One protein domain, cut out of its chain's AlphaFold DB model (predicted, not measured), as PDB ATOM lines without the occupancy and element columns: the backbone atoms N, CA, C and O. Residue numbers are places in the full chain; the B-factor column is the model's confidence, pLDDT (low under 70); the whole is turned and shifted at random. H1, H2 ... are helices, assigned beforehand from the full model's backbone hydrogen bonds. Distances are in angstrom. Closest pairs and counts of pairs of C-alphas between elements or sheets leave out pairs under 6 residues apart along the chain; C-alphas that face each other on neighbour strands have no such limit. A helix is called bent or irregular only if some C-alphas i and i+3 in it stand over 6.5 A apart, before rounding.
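This is residues 19 to 136 of the 255 residues of an uncharacterized protein of Phytophthora palmivora var. palmivora (UniProt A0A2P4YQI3). Two helices side by side, H1 and H6, run opposite ways, and a helical hairpin of H4 and H5 is laid crosswise over them, H4 crossing H6 and H5 crossing H1. The short H2 packs along H6 as well, the small H3 lies near H6, and residues 89 to 95, in the link that closes the hairpin, stick out. The printed part has 118 residues with six named helices, H1 to H6 in that order, and no named strand; its class is all helix. It is compact, with a radius of gyration of the C-alphas of 14.2 A and spans of 40 by 32 by 22 A.

H1, residues 21 to 45, begins at C-alpha 21 (-50.667, 89.146, 32.570) and is 35.6 A long. It has a kink of 31 degrees near residue 39 and is only just irregular, with C-alphas 41 and 44 6.9 A apart. H2 is residues 49 to 56, and H3 is residues 59 to 63. H4, residues 67 to 87, is 31.0 A long and begins at C-alpha 67 (-39.859, 63.095, 26.967); it too is only just irregular, with C-alphas 82 and 85 6.8 A apart. H5, residues 96 to 111, is 22.6 A long. H6, residues 116 to 133, is 25.9 A long and ends at C-alpha 133 (-49.651, 83.174, 25.782).

H6 is the hub and touches H1, H2 and H4. H1 and H6 run opposite ways at a shallow tilt of 26 degrees, closest at the C-alphas of Ile 28 and Leu 127, 5.9 A. H2 and H6 run the same way at a shallow tilt of 20 degrees, closest at the C-alphas of Phe 55 and Ala 124, 5.6 A. H4, with residues 69 to 77 alone, touches H6 at a steep tilt of 63 degrees; the closest C-alphas are those of Arg 73 and Val 122, 5.5 A. H4 and H5 form a helical hairpin at a shallow tilt of 29 degrees, with the C-alphas of Glu 87 and Gln 97 closest at 6.8 A. H5, with residues 98 to 102 alone, touches H1 at a steep tilt of 62 degrees; the C-alphas of Ile 30 and Glu 98 are closest, 6.4 A. H3 and H6 are close but not clearly touching, with the C-alphas of Phe 62 and Val 125 closest at 7.6 A. H2 is apart from H4 and H5. Every O i to N i+4 pair is within hydrogen-bond range in H3 and H5, against 19 of 21 in H1, 14 of 17 in H4, 13 of 14 in H6 and 1 of 4 in H2, where 3 of 5 O i to N i+3 pairs are.

The two C-alphas farthest apart, those of Leu 64 and Tyr 91, are 40.5 A apart. The printed part has no cut and no long link. Mean pLDDT of the printed part is 81.2, and it is under 70 in residues 19 to 20, 43 to 47, 58 to 64 and 86 to 96.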
ATOM      1  N   PRO A  19     -52.374  82.893  34.333       50.72
ATOM      2  CA  PRO A  19     -51.845  83.932  35.183       50.72
ATOM      3  C   PRO A  19     -52.476  85.227  34.674       50.72
ATOM      4  O   PRO A  19     -52.595  85.415  33.460       50.72
ATOM      5  N   SER A  20     -52.868  86.125  35.574       65.31
ATOM      6  CA  SER A  20     -52.980  87.528  35.185       65.31
ATOM      7  C   SER A  20     -51.719  87.919  34.393       65.31
ATOM      8  O   SER A  20     -50.653  87.328  34.578       65.31
ATOM      9  N   GLU A  21     -51.806  88.869  33.463       73.12
ATOM     10  CA  GLU A  21     -50.667  89.146  32.570       73.12
ATOM     11  C   GLU A  21     -49.375  89.515  33.329       73.12
ATOM     12  O   GLU A  21     -48.280  89.193  32.873       73.12
ATOM     13  N   GLY A  22     -49.500  90.067  34.543       79.12
ATOM     14  CA  GLY A  22     -48.382  90.381  35.440       79.12
ATOM     15  C   GLY A  22     -47.412  89.213  35.682       79.12
ATOM     16  O   GLY A  22     -46.227  89.321  35.344       79.12
ATOM     17  N   PRO A  23     -47.861  88.057  36.211       85.44
ATOM     18  CA  PRO A  23     -47.010  86.877  36.335       85.44
ATOM     19  C   PRO A  23     -46.414  86.368  35.015       85.44
ATOM     20  O   PRO A  23     -45.287  85.875  35.025       85.44
ATOM     21  N   LEU A  24     -47.086  86.528  33.868       89.62
ATOM     22  CA  LEU A  24     -46.463  86.210  32.574       89.62
ATOM     23  C   LEU A  24     -45.294  87.155  32.258       89.62
ATOM     24  O   LEU A  24     -44.230  86.672  31.866       89.62
ATOM     25  N   PHE A  25     -45.438  88.466  32.485       90.25
ATOM     26  CA  PHE A  25     -44.341  89.428  32.307       90.25
ATOM     27  C   PHE A  25     -43.135  89.085  33.189       90.25
ATOM     28  O   PHE A  25     -41.995  89.116  32.723       90.25
ATOM     29  N   HIS A  26     -43.377  88.670  34.434       88.50
ATOM     30  CA  HIS A  26     -42.323  88.254  35.360       88.50
ATOM     31  C   HIS A  26     -41.593  86.994  34.897       88.50
ATOM     32  O   HIS A  26     -40.363  86.941  34.921       88.50
ATOM     33  N   LEU A  27     -42.334  85.979  34.451       91.94
ATOM     34  CA  LEU A  27     -41.744  84.744  33.944       91.94
ATOM     35  C   LEU A  27     -40.907  84.995  32.687       91.94
ATOM     36  O   LEU A  27     -39.794  84.480  32.588       91.94
ATOM     37  N   ILE A  28     -41.412  85.810  31.754       94.19
ATOM     38  CA  ILE A  28     -40.671  86.210  30.552       94.19
ATOM     39  C   ILE A  28     -39.388  86.931  30.960       94.19
ATOM     40  O   ILE A  28     -38.312  86.500  30.558       94.19
ATOM     41  N   ARG A  29     -39.477  87.947  31.829       92.81
ATOM     42  CA  ARG A  29     -38.317  88.681  32.358       92.81
ATOM     43  C   ARG A  29     -37.259  87.743  32.938       92.81
ATOM     44  O   ARG A  29     -36.105  87.787  32.518       92.81
ATOM     45  N   ILE A  30     -37.639  86.880  33.881       92.81
ATOM     46  CA  ILE A  30     -36.710  85.978  34.580       92.81
ATOM     47  C   ILE A  30     -36.027  85.032  33.597       92.81
ATOM     48  O   ILE A  30     -34.807  84.865  33.647       92.81
ATOM     49  N   ILE A  31     -36.797  84.416  32.695       95.31
ATOM     50  CA  ILE A  31     -36.244  83.492  31.708       95.31
ATOM     51  C   ILE A  31     -35.339  84.230  30.721       95.31
ATOM     52  O   ILE A  31     -34.254  83.731  30.429       95.31
ATOM     53  N   SER A  32     -35.727  85.417  30.253       95.31
ATOM     54  CA  SER A  32     -34.922  86.239  29.347       95.31
ATOM     55  C   SER A  32     -33.596  86.660  29.975       95.31
ATOM     56  O   SER A  32     -32.550  86.471  29.354       95.31
ATOM     57  N   LEU A  33     -33.607  87.153  31.217       93.94
ATOM     58  CA  LEU A  33     -32.388  87.525  31.940       93.94
ATOM     59  C   LEU A  33     -31.509  86.307  32.224       93.94
ATOM     60  O   LEU A  33     -30.294  86.362  32.021       93.94
ATOM     61  N   TYR A  34     -32.103  85.194  32.669       94.62
ATOM     62  CA  TYR A  34     -31.347  83.973  32.932       94.62
ATOM     63  C   TYR A  34     -30.695  83.455  31.654       94.62
ATOM     64  O   TYR A  34     -29.509  83.137  31.670       94.62
ATOM     65  N   LEU A  35     -31.446  83.396  30.550       93.75
ATOM     66  CA  LEU A  35     -30.927  83.020  29.239       93.75
ATOM     67  C   LEU A  35     -29.803  83.952  28.810       93.75
ATOM     68  O   LEU A  35     -28.747  83.460  28.441       93.75
ATOM     69  N   PHE A  36     -29.983  85.268  28.904       92.50
ATOM     70  CA  PHE A  36     -28.942  86.231  28.556       92.50
ATOM     71  C   PHE A  36     -27.643  85.979  29.337       92.50
ATOM     72  O   PHE A  36     -26.568  85.879  28.739       92.50
ATOM     73  N   VAL A  37     -27.731  85.811  30.661       92.00
ATOM     74  CA  VAL A  37     -26.566  85.537  31.517       92.00
ATOM     75  C   VAL A  37     -25.955  84.173  31.205       92.00
ATOM     76  O   VAL A  37     -24.736  84.061  31.080       92.00
ATOM     77  N   PHE A  38     -26.786  83.143  31.058       90.88
ATOM     78  CA  PHE A  38     -26.359  81.788  30.732       90.88
ATOM     79  C   PHE A  38     -25.610  81.760  29.398       90.88
ATOM     80  O   PHE A  38     -24.457  81.337  29.361       90.88
ATOM     81  N   LEU A  39     -26.221  82.298  28.343       89.06
ATOM     82  CA  LEU A  39     -25.666  82.372  26.995       89.06
ATOM     83  C   LEU A  39     -24.375  83.196  26.957       89.06
ATOM     84  O   LEU A  39     -23.401  82.779  26.338       89.06
ATOM     85  N   SER A  40     -24.316  84.313  27.683       88.62
ATOM     86  CA  SER A  40     -23.101  85.132  27.792       88.62
ATOM     87  C   SER A  40     -21.947  84.404  28.487       88.62
ATOM     88  O   SER A  40     -20.785  84.641  28.164       88.62
ATOM     89  N   GLN A  41     -22.246  83.507  29.429       86.19
ATOM     90  CA  GLN A  41     -21.243  82.682  30.109       86.19
ATOM     91  C   GLN A  41     -20.830  81.467  29.271       86.19
ATOM     92  O   GLN A  41     -19.668  81.060  29.312       86.19
ATOM     93  N   THR A  42     -21.759  80.897  28.500       75.25
ATOM     94  CA  THR A  42     -21.520  79.731  27.640       75.25
ATOM     95  C   THR A  42     -21.061  80.087  26.230       75.25
ATOM     96  O   THR A  42     -20.660  79.191  25.504       75.25
ATOM     97  N   SER A  43     -21.061  81.358  25.824       62.06
ATOM     98  CA  SER A  43     -20.623  81.816  24.491       62.06
ATOM     99  C   SER A  43     -19.184  81.409  24.154       62.06
ATOM    100  O   SER A  43     -18.863  81.151  22.996       62.06
ATOM    101  N   LYS A  44     -18.336  81.239  25.177       59.00
ATOM    102  CA  LYS A  44     -16.985  80.667  25.047       59.00
ATOM    103  C   LYS A  44     -16.975  79.215  24.537       59.00
ATOM    104  O   LYS A  44     -15.915  78.727  24.164       59.00
ATOM    105  N   LEU A  45     -18.119  78.529  24.534       54.75
ATOM    106  CA  LEU A  45     -18.284  77.127  24.131       54.75
ATOM    107  C   LEU A  45     -18.831  76.953  22.701       54.75
ATOM    108  O   LEU A  45     -19.116  75.822  22.331       54.75
ATOM    109  N   VAL A  46     -18.925  78.026  21.899       57.38
ATOM    110  CA  VAL A  46     -19.442  78.019  20.513       57.38
ATOM    111  C   VAL A  46     -20.866  77.453  20.446       57.38
ATOM    112  O   VAL A  46     -21.077  76.274  20.179       57.38
ATOM    113  N   MET A  47     -21.866  78.307  20.686       65.56
ATOM    114  CA  MET A  47     -23.252  77.949  20.364       65.56
ATOM    115  C   MET A  47     -23.404  77.843  18.846       65.56
ATOM    116  O   MET A  47     -22.958  78.723  18.112       65.56
ATOM    117  N   THR A  48     -24.022  76.763  18.384       71.31
ATOM    118  CA  THR A  48     -24.263  76.519  16.956       71.31
ATOM    119  C   THR A  48     -25.583  77.142  16.501       71.31
ATOM    120  O   THR A  48     -26.526  77.256  17.286       71.31
ATOM    121  N   ASP A  49     -25.705  77.459  15.207       70.62
ATOM    122  CA  ASP A  49     -26.968  77.936  14.614       70.62
ATOM    123  C   ASP A  49     -28.138  76.969  14.877       70.62
ATOM    124  O   ASP A  49     -29.282  77.389  15.041       70.62
ATOM    125  N   ALA A  50     -27.855  75.667  14.992       73.75
ATOM    126  CA  ALA A  50     -28.844  74.644  15.326       73.75
ATOM    127  C   ALA A  50     -29.426  74.807  16.742       73.75
ATOM    128  O   ALA A  50     -30.606  74.536  16.964       73.75
ATOM    129  N   GLU A  51     -28.625  75.255  17.708       75.44
ATOM    130  CA  GLU A  51     -29.095  75.517  19.070       75.44
ATOM    131  C   GLU A  51     -29.863  76.839  19.151       75.44
ATOM    132  O   GLU A  51     -30.854  76.939  19.873       75.44
ATOM    133  N   LEU A  52     -29.461  77.834  18.360       78.38
ATOM    134  CA  LEU A  52     -30.181  79.099  18.250       78.38
ATOM    135  C   LEU A  52     -31.523  78.937  17.503       78.38
ATOM    136  O   LEU A  52     -32.494  79.625  17.817       78.38
ATOM    137  N   ALA A  53     -31.640  77.983  16.575       82.50
ATOM    138  CA  ALA A  53     -32.875  77.725  15.826       82.50
ATOM    139  C   ALA A  53     -34.068  77.314  16.718       82.50
ATOM    140  O   ALA A  53     -35.229  77.418  16.309       82.50
ATOM    141  N   ILE A  54     -33.809  76.899  17.962       82.88
ATOM    142  CA  ILE A  54     -34.841  76.527  18.939       82.88
ATOM    143  C   ILE A  54     -35.760  77.716  19.262       82.88
ATOM    144  O   ILE A  54     -36.961  77.528  19.454       82.88
ATOM    145  N   PHE A  55     -35.238  78.948  19.242       81.94
ATOM    146  CA  PHE A  55     -36.016  80.164  19.516       81.94
ATOM    147  C   PHE A  55     -37.112  80.446  18.477       81.94
ATOM    148  O   PHE A  55     -38.057  81.184  18.755       81.94
ATOM    149  N   VAL A  56     -37.005  79.854  17.287       82.31
ATOM    150  CA  VAL A  56     -37.930  80.079  16.165       82.31
ATOM    151  C   VAL A  56     -38.646  78.813  15.709       82.31
ATOM    152  O   VAL A  56     -39.462  78.877  14.795       82.31
ATOM    153  N   SER A  57     -38.385  77.681  16.366       78.12
ATOM    154  CA  SER A  57     -39.017  76.396  16.060       78.12
ATOM    155  C   SER A  57     -40.538  76.459  16.230       78.12
ATOM    156  O   SER A  57     -41.063  77.238  17.036       78.12
ATOM    157  N   ASP A  58     -41.266  75.684  15.429       68.75
ATOM    158  CA  ASP A  58     -42.728  75.685  15.434       68.75
ATOM    159  C   ASP A  58     -43.305  74.800  16.532       68.75
ATOM    160  O   ASP A  58     -42.620  73.937  17.077       68.75
ATOM    161  N   ALA A  59     -44.586  75.018  16.854       60.84
ATOM    162  CA  ALA A  59     -45.305  74.224  17.851       60.84
ATOM    163  C   ALA A  59     -45.201  72.718  17.562       60.84
ATOM    164  O   ALA A  59     -44.819  71.953  18.440       60.84
ATOM    165  N   ALA A  60     -45.358  72.328  16.292       55.91
ATOM    166  CA  ALA A  60     -45.183  70.949  15.840       55.91
ATOM    167  C   ALA A  60     -43.757  70.404  16.068       55.91
ATOM    168  O   ALA A  60     -43.557  69.210  16.263       55.91
ATOM    169  N   THR A  61     -42.739  71.269  16.060       61.50
ATOM    170  CA  THR A  61     -41.358  70.886  16.390       61.50
ATOM    171  C   THR A  61     -41.170  70.710  17.898       61.50
ATOM    172  O   THR A  61     -40.329  69.920  18.324       61.50
ATOM    173  N   PHE A  62     -41.963  71.405  18.720       61.03
ATOM    174  CA  PHE A  62     -41.976  71.209  20.170       61.03
ATOM    175  C   PHE A  62     -42.652  69.895  20.578       61.03
ATOM    176  O   PHE A  62     -42.248  69.289  21.573       61.03
ATOM    177  N   ASP A  63     -43.598  69.392  19.787       55.31
ATOM    178  CA  ASP A  63     -44.216  68.083  20.028       55.31
ATOM    179  C   ASP A  63     -43.227  66.929  19.832       55.31
ATOM    180  O   ASP A  63     -43.328  65.905  20.513       55.31
ATOM    181  N   LEU A  64     -42.206  67.148  18.997       59.34
ATOM    182  CA  LEU A  64     -41.077  66.244  18.762       59.34
ATOM    183  C   LEU A  64     -39.979  66.332  19.838       59.34
ATOM    184  O   LEU A  64     -38.954  65.656  19.723       59.34
ATOM    185  N   LEU A  65     -40.153  67.158  20.878       71.12
ATOM    186  CA  LEU A  65     -39.226  67.175  22.008       71.12
ATOM    187  C   LEU A  65     -39.213  65.819  22.708       71.12
ATOM    188  O   LEU A  65     -40.251  65.207  22.964       71.12
ATOM    189  N   ASP A  66     -38.016  65.381  23.085       79.44
ATOM    190  CA  ASP A  66     -37.844  64.174  23.871       79.44
ATOM    191  C   ASP A  66     -38.564  64.301  25.222       79.44
ATOM    192  O   ASP A  66     -38.643  65.377  25.826       79.44
ATOM    193  N   LYS A  67     -39.081  63.171  25.719       82.44
ATOM    194  CA  LYS A  67     -39.859  63.095  26.967       82.44
ATOM    195  C   LYS A  67     -39.148  63.769  28.146       82.44
ATOM    196  O   LYS A  67     -39.794  64.386  28.987       82.44
ATOM    197  N   GLN A  68     -37.816  63.699  28.179       83.06
ATOM    198  CA  GLN A  68     -36.999  64.347  29.201       83.06
ATOM    199  C   GLN A  68     -37.072  65.881  29.128       83.06
ATOM    200  O   GLN A  68     -37.210  66.525  30.167       83.06
ATOM    201  N   THR A  69     -37.016  66.479  27.934       83.62
ATOM    202  CA  THR A  69     -37.143  67.936  27.769       83.62
ATOM    203  C   THR A  69     -38.548  68.418  28.129       83.62
ATOM    204  O   THR A  69     -38.673  69.442  28.802       83.62
ATOM    205  N   LYS A  70     -39.600  67.674  27.746       85.56
ATOM    206  CA  LYS A  70     -40.990  68.005  28.115       85.56
ATOM    207  C   LYS A  70     -41.188  67.998  29.637       85.56
ATOM    208  O   LYS A  70     -41.665  68.985  30.193       85.56
ATOM    209  N   GLU A  71     -40.731  66.944  30.313       88.94
ATOM    210  CA  GLU A  71     -40.806  66.818  31.775       88.94
ATOM    211  C   GLU A  71     -40.008  67.918  32.489       88.94
ATOM    212  O   GLU A  71     -40.473  68.531  33.450       88.94
ATOM    213  N   LEU A  72     -38.795  68.209  32.013       90.69
ATOM    214  CA  LEU A  72     -37.954  69.245  32.606       90.69
ATOM    215  C   LEU A  72     -38.554  70.644  32.422       90.69
ATOM    216  O   LEU A  72     -38.494  71.453  33.348       90.69
ATOM    217  N   ARG A  73     -39.170  70.913  31.265       90.81
ATOM    218  CA  ARG A  73     -39.936  72.141  31.011       90.81
ATOM    219  C   ARG A  73     -41.090  72.280  31.996       90.81
ATOM    220  O   ARG A  73     -41.230  73.339  32.602       90.81
ATOM    221  N   TYR A  74     -41.875  71.219  32.179       90.44
ATOM    222  CA  TYR A  74     -42.992  71.206  33.122       90.44
ATOM    223  C   TYR A  74     -42.518  71.482  34.553       90.44
ATOM    224  O   TYR A  74     -42.989  72.418  35.196       90.44
ATOM    225  N   ARG A  75     -41.500  70.754  35.028       91.50
ATOM    226  CA  ARG A  75     -40.930  70.969  36.367       91.50
ATOM    227  C   ARG A  75     -40.407  72.383  36.560       91.50
ATOM    228  O   ARG A  75     -40.632  72.966  37.617       91.50
ATOM    229  N   LEU A  76     -39.709  72.929  35.565       93.62
ATOM    230  CA  LEU A  76     -39.197  74.292  35.630       93.62
ATOM    231  C   LEU A  76     -40.339  75.306  35.731       93.62
ATOM    232  O   LEU A  76     -40.293  76.172  36.599       93.62
ATOM    233  N   HIS A  77     -41.374  75.168  34.901       92.00
ATOM    234  CA  HIS A  77     -42.555  76.023  34.964       92.00
ATOM    235  C   HIS A  77     -43.213  75.984  36.346       92.00
ATOM    236  O   HIS A  77     -43.421  77.035  36.948       92.00
ATOM    237  N   THR A  78     -43.478  74.788  36.873       91.25
ATOM    238  CA  THR A  78     -44.128  74.593  38.174       91.25
ATOM    239  C   THR A  78     -43.308  75.183  39.315       91.25
ATOM    240  O   THR A  78     -43.848  75.846  40.196       91.25
ATOM    241  N   VAL A  79     -41.989  74.983  39.293       91.25
ATOM    242  CA  VAL A  79     -41.082  75.527  40.308       91.25
ATOM    243  C   VAL A  79     -41.049  77.058  40.267       91.25
ATOM    244  O   VAL A  79     -41.054  77.688  41.323       91.25
ATOM    245  N   LEU A  80     -41.051  77.663  39.076       90.38
ATOM    246  CA  LEU A  80     -41.115  79.119  38.934       90.38
ATOM    247  C   LEU A  80     -42.464  79.667  39.404       90.38
ATOM    248  O   LEU A  80     -42.488  80.642  40.151       90.38
ATOM    249  N   LEU A  81     -43.574  79.012  39.048       87.38
ATOM    250  CA  LEU A  81     -44.906  79.404  39.513       87.38
ATOM    251  C   LEU A  81     -45.042  79.329  41.033       87.38
ATOM    252  O   LEU A  81     -45.619  80.230  41.628       87.38
ATOM    253  N   ALA A  82     -44.498  78.290  41.667       85.56
ATOM    254  CA  ALA A  82     -44.520  78.156  43.121       85.56
ATOM    255  C   ALA A  82     -43.651  79.209  43.830       85.56
ATOM    256  O   ALA A  82     -43.892  79.529  44.992       85.56
ATOM    257  N   TRP A  83     -42.637  79.742  43.145       83.00
ATOM    258  CA  TRP A  83     -41.745  80.762  43.688       83.00
ATOM    259  C   TRP A  83     -42.348  82.179  43.616       83.00
ATOM    260  O   TRP A  83     -42.211  82.930  44.577       83.00
ATOM    261  N   MET A  84     -43.078  82.531  42.547       78.44
ATOM    262  CA  MET A  84     -43.580  83.905  42.324       78.44
ATOM    263  C   MET A  84     -44.440  84.511  43.457       78.44
ATOM    264  O   MET A  84     -44.210  85.676  43.785       78.44
ATOM    265  N   PRO A  85     -45.408  83.802  44.082       70.88
ATOM    266  CA  PRO A  85     -46.280  84.395  45.102       70.88
ATOM    267  C   PRO A  85     -45.532  84.890  46.342       70.88
ATOM    268  O   PRO A  85     -45.990  85.815  47.007       70.88
ATOM    269  N   ASN A  86     -44.377  84.297  46.654       63.25
ATOM    270  CA  ASN A  86     -43.567  84.711  47.800       63.25
ATOM    271  C   ASN A  86     -42.866  86.059  47.559       63.25
ATOM    272  O   ASN A  86     -42.559  86.761  48.517       63.25
ATOM    273  N   GLU A  87     -42.675  86.444  46.296       62.53
ATOM    274  CA  GLU A  87     -41.893  87.617  45.893       62.53
ATOM    275  C   GLU A  87     -42.771  88.785  45.438       62.53
ATOM    276  O   GLU A  87     -42.452  89.936  45.735       62.53
ATOM    277  N   MET A  88     -43.923  88.504  44.810       61.25
ATOM    278  CA  MET A  88     -44.905  89.526  44.403       61.25
ATOM    279  C   MET A  88     -45.508  90.306  45.584       61.25
ATOM    280  O   MET A  88     -46.054  91.387  45.393       61.25
ATOM    281  N   ASN A  89     -45.380  89.791  46.811       54.38
ATOM    282  CA  ASN A  89     -45.775  90.497  48.034       54.38
ATOM    283  C   ASN A  89     -44.734  91.528  48.501       54.38
ATOM    284  O   ASN A  89     -45.021  92.347  49.376       54.38
ATOM    285  N   SER A  90     -43.525  91.505  47.934       53.03
ATOM    286  CA  SER A  90     -42.526  92.543  48.153       53.03
ATOM    287  C   SER A  90     -42.632  93.561  47.017       53.03
ATOM    288  O   SER A  90     -42.183  93.334  45.900       53.03
ATOM    289  N   TYR A  91     -43.235  94.718  47.293       47.69
ATOM    290  CA  TYR A  91     -43.373  95.842  46.348       47.69
ATOM    291  C   TYR A  91     -42.028  96.477  45.923       47.69
ATOM    292  O   TYR A  91     -41.993  97.577  45.375       47.69
ATOM    293  N   GLN A  92     -40.906  95.815  46.201       51.12
ATOM    294  CA  GLN A  92     -39.566  96.241  45.840       51.12
ATOM    295  C   GLN A  92     -39.037  95.285  44.776       51.12
ATOM    296  O   GLN A  92     -38.578  94.188  45.087       51.12
ATOM    297  N   PHE A  93     -39.077  95.726  43.518       53.81
ATOM    298  CA  PHE A  93     -38.283  95.144  42.435       53.81
ATOM    299  C   PHE A  93     -36.801  95.423  42.695       53.81
ATOM    300  O   PHE A  93     -36.191  96.292  42.072       53.81
ATOM    301  N   ASP A  94     -36.236  94.722  43.669       56.50
ATOM    302  CA  ASP A  94     -34.809  94.735  43.936       56.50
ATOM    303  C   ASP A  94     -34.177  93.523  43.240       56.50
ATOM    304  O   ASP A  94     -34.767  92.439  43.195       56.50
ATOM    305  N   GLY A  95     -32.964  93.674  42.695       60.16
ATOM    306  CA  GLY A  95     -32.277  92.620  41.919       60.16
ATOM    307  C   GLY A  95     -32.065  91.304  42.691       60.16
ATOM    308  O   GLY A  95     -31.689  90.279  42.119       60.16
ATOM    309  N   LEU A  96     -32.343  91.318  43.995       66.81
ATOM    310  CA  LEU A  96     -32.407  90.165  44.881       66.81
ATOM    311  C   LEU A  96     -33.413  89.100  44.404       66.81
ATOM    312  O   LEU A  96     -33.097  87.912  44.465       66.81
ATOM    313  N   GLN A  97     -34.585  89.496  43.890       72.44
ATOM    314  CA  GLN A  97     -35.615  88.551  43.427       72.44
ATOM    315  C   GLN A  97     -35.108  87.729  42.231       72.44
ATOM    316  O   GLN A  97     -35.180  86.500  42.205       72.44
ATOM    317  N   GLU A  98     -34.494  88.395  41.254       77.12
ATOM    318  CA  GLU A  98     -33.926  87.746  40.067       77.12
ATOM    319  C   GLU A  98     -32.814  86.763  40.445       77.12
ATOM    320  O   GLU A  98     -32.748  85.645  39.928       77.12
ATOM    321  N   GLN A  99     -31.965  87.138  41.405       81.75
ATOM    322  CA  GLN A  99     -30.911  86.261  41.911       81.75
ATOM    323  C   GLN A  99     -31.479  84.998  42.562       81.75
ATOM    324  O   GLN A  99     -30.957  83.903  42.332       81.75
ATOM    325  N   GLN A 100     -32.557  85.119  43.336       84.38
ATOM    326  CA  GLN A 100     -33.213  83.966  43.942       84.38
ATOM    327  C   GLN A 100     -33.834  83.046  42.887       84.38
ATOM    328  O   GLN A 100     -33.585  81.836  42.918       84.38
ATOM    329  N   ALA A 101     -34.534  83.599  41.891       87.50
ATOM    330  CA  ALA A 101     -35.037  82.818  40.762       87.50
ATOM    331  C   ALA A 101     -33.899  82.072  40.047       87.50
ATOM    332  O   ALA A 101     -34.005  80.882  39.750       87.50
ATOM    333  N   PHE A 102     -32.752  82.723  39.839       91.38
ATOM    334  CA  PHE A 102     -31.594  82.096  39.203       91.38
ATOM    335  C   PHE A 102     -31.037  80.935  40.028       91.38
ATOM    336  O   PHE A 102     -30.603  79.931  39.457       91.38
ATOM    337  N   VAL A 103     -31.035  81.048  41.359       90.38
ATOM    338  CA  VAL A 103     -30.638  79.954  42.257       90.38
ATOM    339  C   VAL A 103     -31.589  78.771  42.104       90.38
ATOM    340  O   VAL A 103     -31.126  77.635  41.985       90.38
ATOM    341  N   VAL A 104     -32.895  79.028  42.048       91.25
ATOM    342  CA  VAL A 104     -33.927  78.002  41.862       91.25
ATOM    343  C   VAL A 104     -33.741  77.267  40.527       91.25
ATOM    344  O   VAL A 104     -33.653  76.036  40.510       91.25
ATOM    345  N   ILE A 105     -33.563  78.007  39.426       93.62
ATOM    346  CA  ILE A 105     -33.299  77.448  38.088       93.62
ATOM    347  C   ILE A 105     -32.007  76.612  38.094       93.62
ATOM    348  O   ILE A 105     -31.998  75.449  37.676       93.62
ATOM    349  N   LYS A 106     -30.906  77.164  38.626       93.12
ATOM    350  CA  LYS A 106     -29.608  76.468  38.716       93.12
ATOM    351  C   LYS A 106     -29.706  75.193  39.543       93.12
ATOM    352  O   LYS A 106     -29.101  74.185  39.175       93.12
ATOM    353  N   LYS A 107     -30.437  75.222  40.661       93.25
ATOM    354  CA  LYS A 107     -30.632  74.063  41.538       93.25
ATOM    355  C   LYS A 107     -31.337  72.936  40.786       93.25
ATOM    356  O   LYS A 107     -30.832  71.815  40.814       93.25
ATOM    357  N   LEU A 108     -32.415  73.241  40.058       93.38
ATOM    358  CA  LEU A 108     -33.152  72.255  39.265       93.38
ATOM    359  C   LEU A 108     -32.254  71.577  38.217       93.38
ATOM    360  O   LEU A 108     -32.176  70.347  38.165       93.38
ATOM    361  N   PHE A 109     -31.522  72.359  37.418       93.81
ATOM    362  CA  PHE A 109     -30.656  71.801  36.374       93.81
ATOM    363  C   PHE A 109     -29.460  71.022  36.930       93.81
ATOM    364  O   PHE A 109     -29.086  69.991  36.366       93.81
ATOM    365  N   ARG A 110     -28.875  71.467  38.052       92.50
ATOM    366  CA  ARG A 110     -27.775  70.757  38.725       92.50
ATOM    367  C   ARG A 110     -28.224  69.418  39.299       92.50
ATOM    368  O   ARG A 110     -27.522  68.428  39.115       92.50
ATOM    369  N   GLN A 111     -29.384  69.376  39.956       91.19
ATOM    370  CA  GLN A 111     -29.935  68.144  40.532       91.19
ATOM    371  C   GLN A 111     -30.136  67.059  39.471       91.19
ATOM    372  O   GLN A 111     -29.854  65.893  39.725       91.19
ATOM    373  N   GLN A 112     -30.558  67.450  38.269       87.75
ATOM    374  CA  GLN A 112     -30.799  66.524  37.164       87.75
ATOM    375  C   GLN A 112     -29.593  66.363  36.214       87.75
ATOM    376  O   GLN A 112     -29.711  65.690  35.194       87.75
ATOM    377  N   ARG A 113     -28.430  66.959  36.535       88.88
ATOM    378  CA  ARG A 113     -27.185  66.909  35.734       88.88
ATOM    379  C   ARG A 113     -27.406  67.233  34.248       88.88
ATOM    380  O   ARG A 113     -26.855  66.583  33.360       88.88
ATOM    381  N   ILE A 114     -28.226  68.245  33.977       89.56
ATOM    382  CA  ILE A 114     -28.648  68.595  32.618       89.56
ATOM    383  C   ILE A 114     -27.510  69.284  31.861       89.56
ATOM    384  O   ILE A 114     -26.894  70.222  32.369       89.56
ATOM    385  N   LYS A 115     -27.249  68.847  30.624       88.06
ATOM    386  CA  LYS A 115     -26.240  69.452  29.735       88.06
ATOM    387  C   LYS A 115     -26.658  70.856  29.287       88.06
ATOM    388  O   LYS A 115     -27.847  71.129  29.151       88.06
ATOM    389  N   ALA A 116     -25.687  71.721  28.987       86.62
ATOM    390  CA  ALA A 116     -25.925  73.113  28.593       86.62
ATOM    391  C   ALA A 116     -26.904  73.259  27.411       86.62
ATOM    392  O   ALA A 116     -27.851  74.036  27.504       86.62
ATOM    393  N   ALA A 117     -26.743  72.451  26.357       84.06
ATOM    394  CA  ALA A 117     -27.641  72.451  25.200       84.06
ATOM    395  C   ALA A 117     -29.104  72.158  25.588       84.06
ATOM    396  O   ALA A 117     -30.028  72.828  25.130       84.06
ATOM    397  N   THR A 118     -29.326  71.195  26.489       86.50
ATOM    398  CA  THR A 118     -30.664  70.862  26.994       86.50
ATOM    399  C   THR A 118     -31.221  71.970  27.888       86.50
ATOM    400  O   THR A 118     -32.403  72.280  27.784       86.50
ATOM    401  N   GLN A 119     -30.393  72.611  28.724       89.44
ATOM    402  CA  GLN A 119     -30.825  73.774  29.516       89.44
ATOM    403  C   GLN A 119     -31.285  74.914  28.600       89.44
ATOM    404  O   GLN A 119     -32.392  75.417  28.772       89.44
ATOM    405  N   CYS A 120     -30.474  75.261  27.593       88.31
ATOM    406  CA  CYS A 120     -30.806  76.277  26.592       88.31
ATOM    407  C   CYS A 120     -32.129  75.950  25.896       88.31
ATOM    408  O   CYS A 120     -33.031  76.783  25.859       88.31
ATOM    409  N   ARG A 121     -32.285  74.700  25.439       87.44
ATOM    410  CA  ARG A 121     -33.506  74.228  24.787       87.44
ATOM    411  C   ARG A 121     -34.736  74.400  25.670       87.44
ATOM    412  O   ARG A 121     -35.711  74.991  25.226       87.44
ATOM    413  N   VAL A 122     -34.693  73.913  26.910       90.50
ATOM    414  CA  VAL A 122     -35.820  74.015  27.852       90.50
ATOM    415  C   VAL A 122     -36.201  75.472  28.089       90.50
ATOM    416  O   VAL A 122     -37.379  75.810  28.030       90.50
ATOM    417  N   LEU A 123     -35.213  76.333  28.337       92.94
ATOM    418  CA  LEU A 123     -35.432  77.751  28.612       92.94
ATOM    419  C   LEU A 123     -35.993  78.493  27.393       92.94
ATOM    420  O   LEU A 123     -36.933  79.265  27.541       92.94
ATOM    421  N   ALA A 124     -35.458  78.237  26.197       90.81
ATOM    422  CA  ALA A 124     -35.934  78.840  24.955       90.81
ATOM    423  C   ALA A 124     -37.379  78.424  24.645       90.81
ATOM    424  O   ALA A 124     -38.205  79.279  24.339       90.81
ATOM    425  N   VAL A 125     -37.703  77.133  24.793       88.94
ATOM    426  CA  VAL A 125     -39.071  76.604  24.620       88.94
ATOM    427  C   VAL A 125     -40.028  77.225  25.637       88.94
ATOM    428  O   VAL A 125     -41.179  77.519  25.324       88.94
ATOM    429  N   LEU A 126     -39.575  77.405  26.876       91.88
ATOM    430  CA  LEU A 126     -40.398  77.991  27.924       91.88
ATOM    431  C   LEU A 126     -40.659  79.482  27.660       91.88
ATOM    432  O   LEU A 126     -41.804  79.917  27.745       91.88
ATOM    433  N   LEU A 127     -39.630  80.234  27.254       94.12
ATOM    434  CA  LEU A 127     -39.747  81.640  26.863       94.12
ATOM    435  C   LEU A 127     -40.750  81.828  25.724       94.12
ATOM    436  O   LEU A 127     -41.664  82.643  25.829       94.12
ATOM    437  N   THR A 128     -40.594  81.068  24.639       91.06
ATOM    438  CA  THR A 128     -41.490  81.165  23.483       91.06
ATOM    439  C   THR A 128     -42.913  80.761  23.847       91.06
ATOM    440  O   THR A 128     -43.852  81.432  23.427       91.06
ATOM    441  N   SER A 129     -43.087  79.745  24.701       89.44
ATOM    442  CA  SER A 129     -44.397  79.358  25.230       89.44
ATOM    443  C   SER A 129     -45.056  80.435  26.095       89.44
ATOM    444  O   SER A 129     -46.281  80.466  26.172       89.44
ATOM    445  N   TYR A 130     -44.293  81.283  26.785       92.31
ATOM    446  CA  TYR A 130     -44.864  82.408  27.528       92.31
ATOM    447  C   TYR A 130     -45.218  83.569  26.604       92.31
ATOM    448  O   TYR A 130     -46.303  84.129  26.727       92.31
ATOM    449  N   LEU A 131     -44.362  83.873  25.624       92.06
ATOM    450  CA  LEU A 131     -44.635  84.905  24.621       92.06
ATOM    451  C   LEU A 131     -45.895  84.600  23.800       92.06
ATOM    452  O   LEU A 131     -46.684  85.503  23.534       92.06
ATOM    453  N   THR A 132     -46.131  83.339  23.417       90.06
ATOM    454  CA  THR A 132     -47.353  82.961  22.684       90.06
ATOM    455  C   THR A 132     -48.626  83.171  23.503       90.06
ATOM    456  O   THR A 132     -49.663  83.491  22.919       90.06
ATOM    457  N   ARG A 133     -48.539  83.031  24.832       90.25
ATOM    458  CA  ARG A 133     -49.651  83.174  25.782       90.25
ATOM    459  C   ARG A 133     -49.982  84.617  26.153       90.25
ATOM    460  O   ARG A 133     -51.020  84.821  26.767       90.25
ATOM    461  N   LEU A 134     -49.141  85.595  25.807       90.12
ATOM    462  CA  LEU A 134     -49.475  87.006  26.008       90.12
ATOM    463  C   LEU A 134     -50.742  87.354  25.218       90.12
ATOM    464  O   LEU A 134     -50.784  87.137  24.003       90.12
ATOM    465  N   GLU A 135     -51.766  87.867  25.894       89.25
ATOM    466  CA  GLU A 135     -53.015  88.288  25.256       89.25
ATOM    467  C   GLU A 135     -52.881  89.720  24.735       89.25
ATOM    468  O   GLU A 135     -53.231  89.992  23.584       89.25
ATOM    469  N   THR A 136     -52.284  90.605  25.536       87.81
ATOM    470  CA  THR A 136     -51.936  91.970  25.150       87.81
ATOM    471  C   THR A 136     -50.482  92.086  24.672       87.81
ATOM    472  O   THR A 136     -49.599  91.336  25.106       87.81
TER     473      THR A 136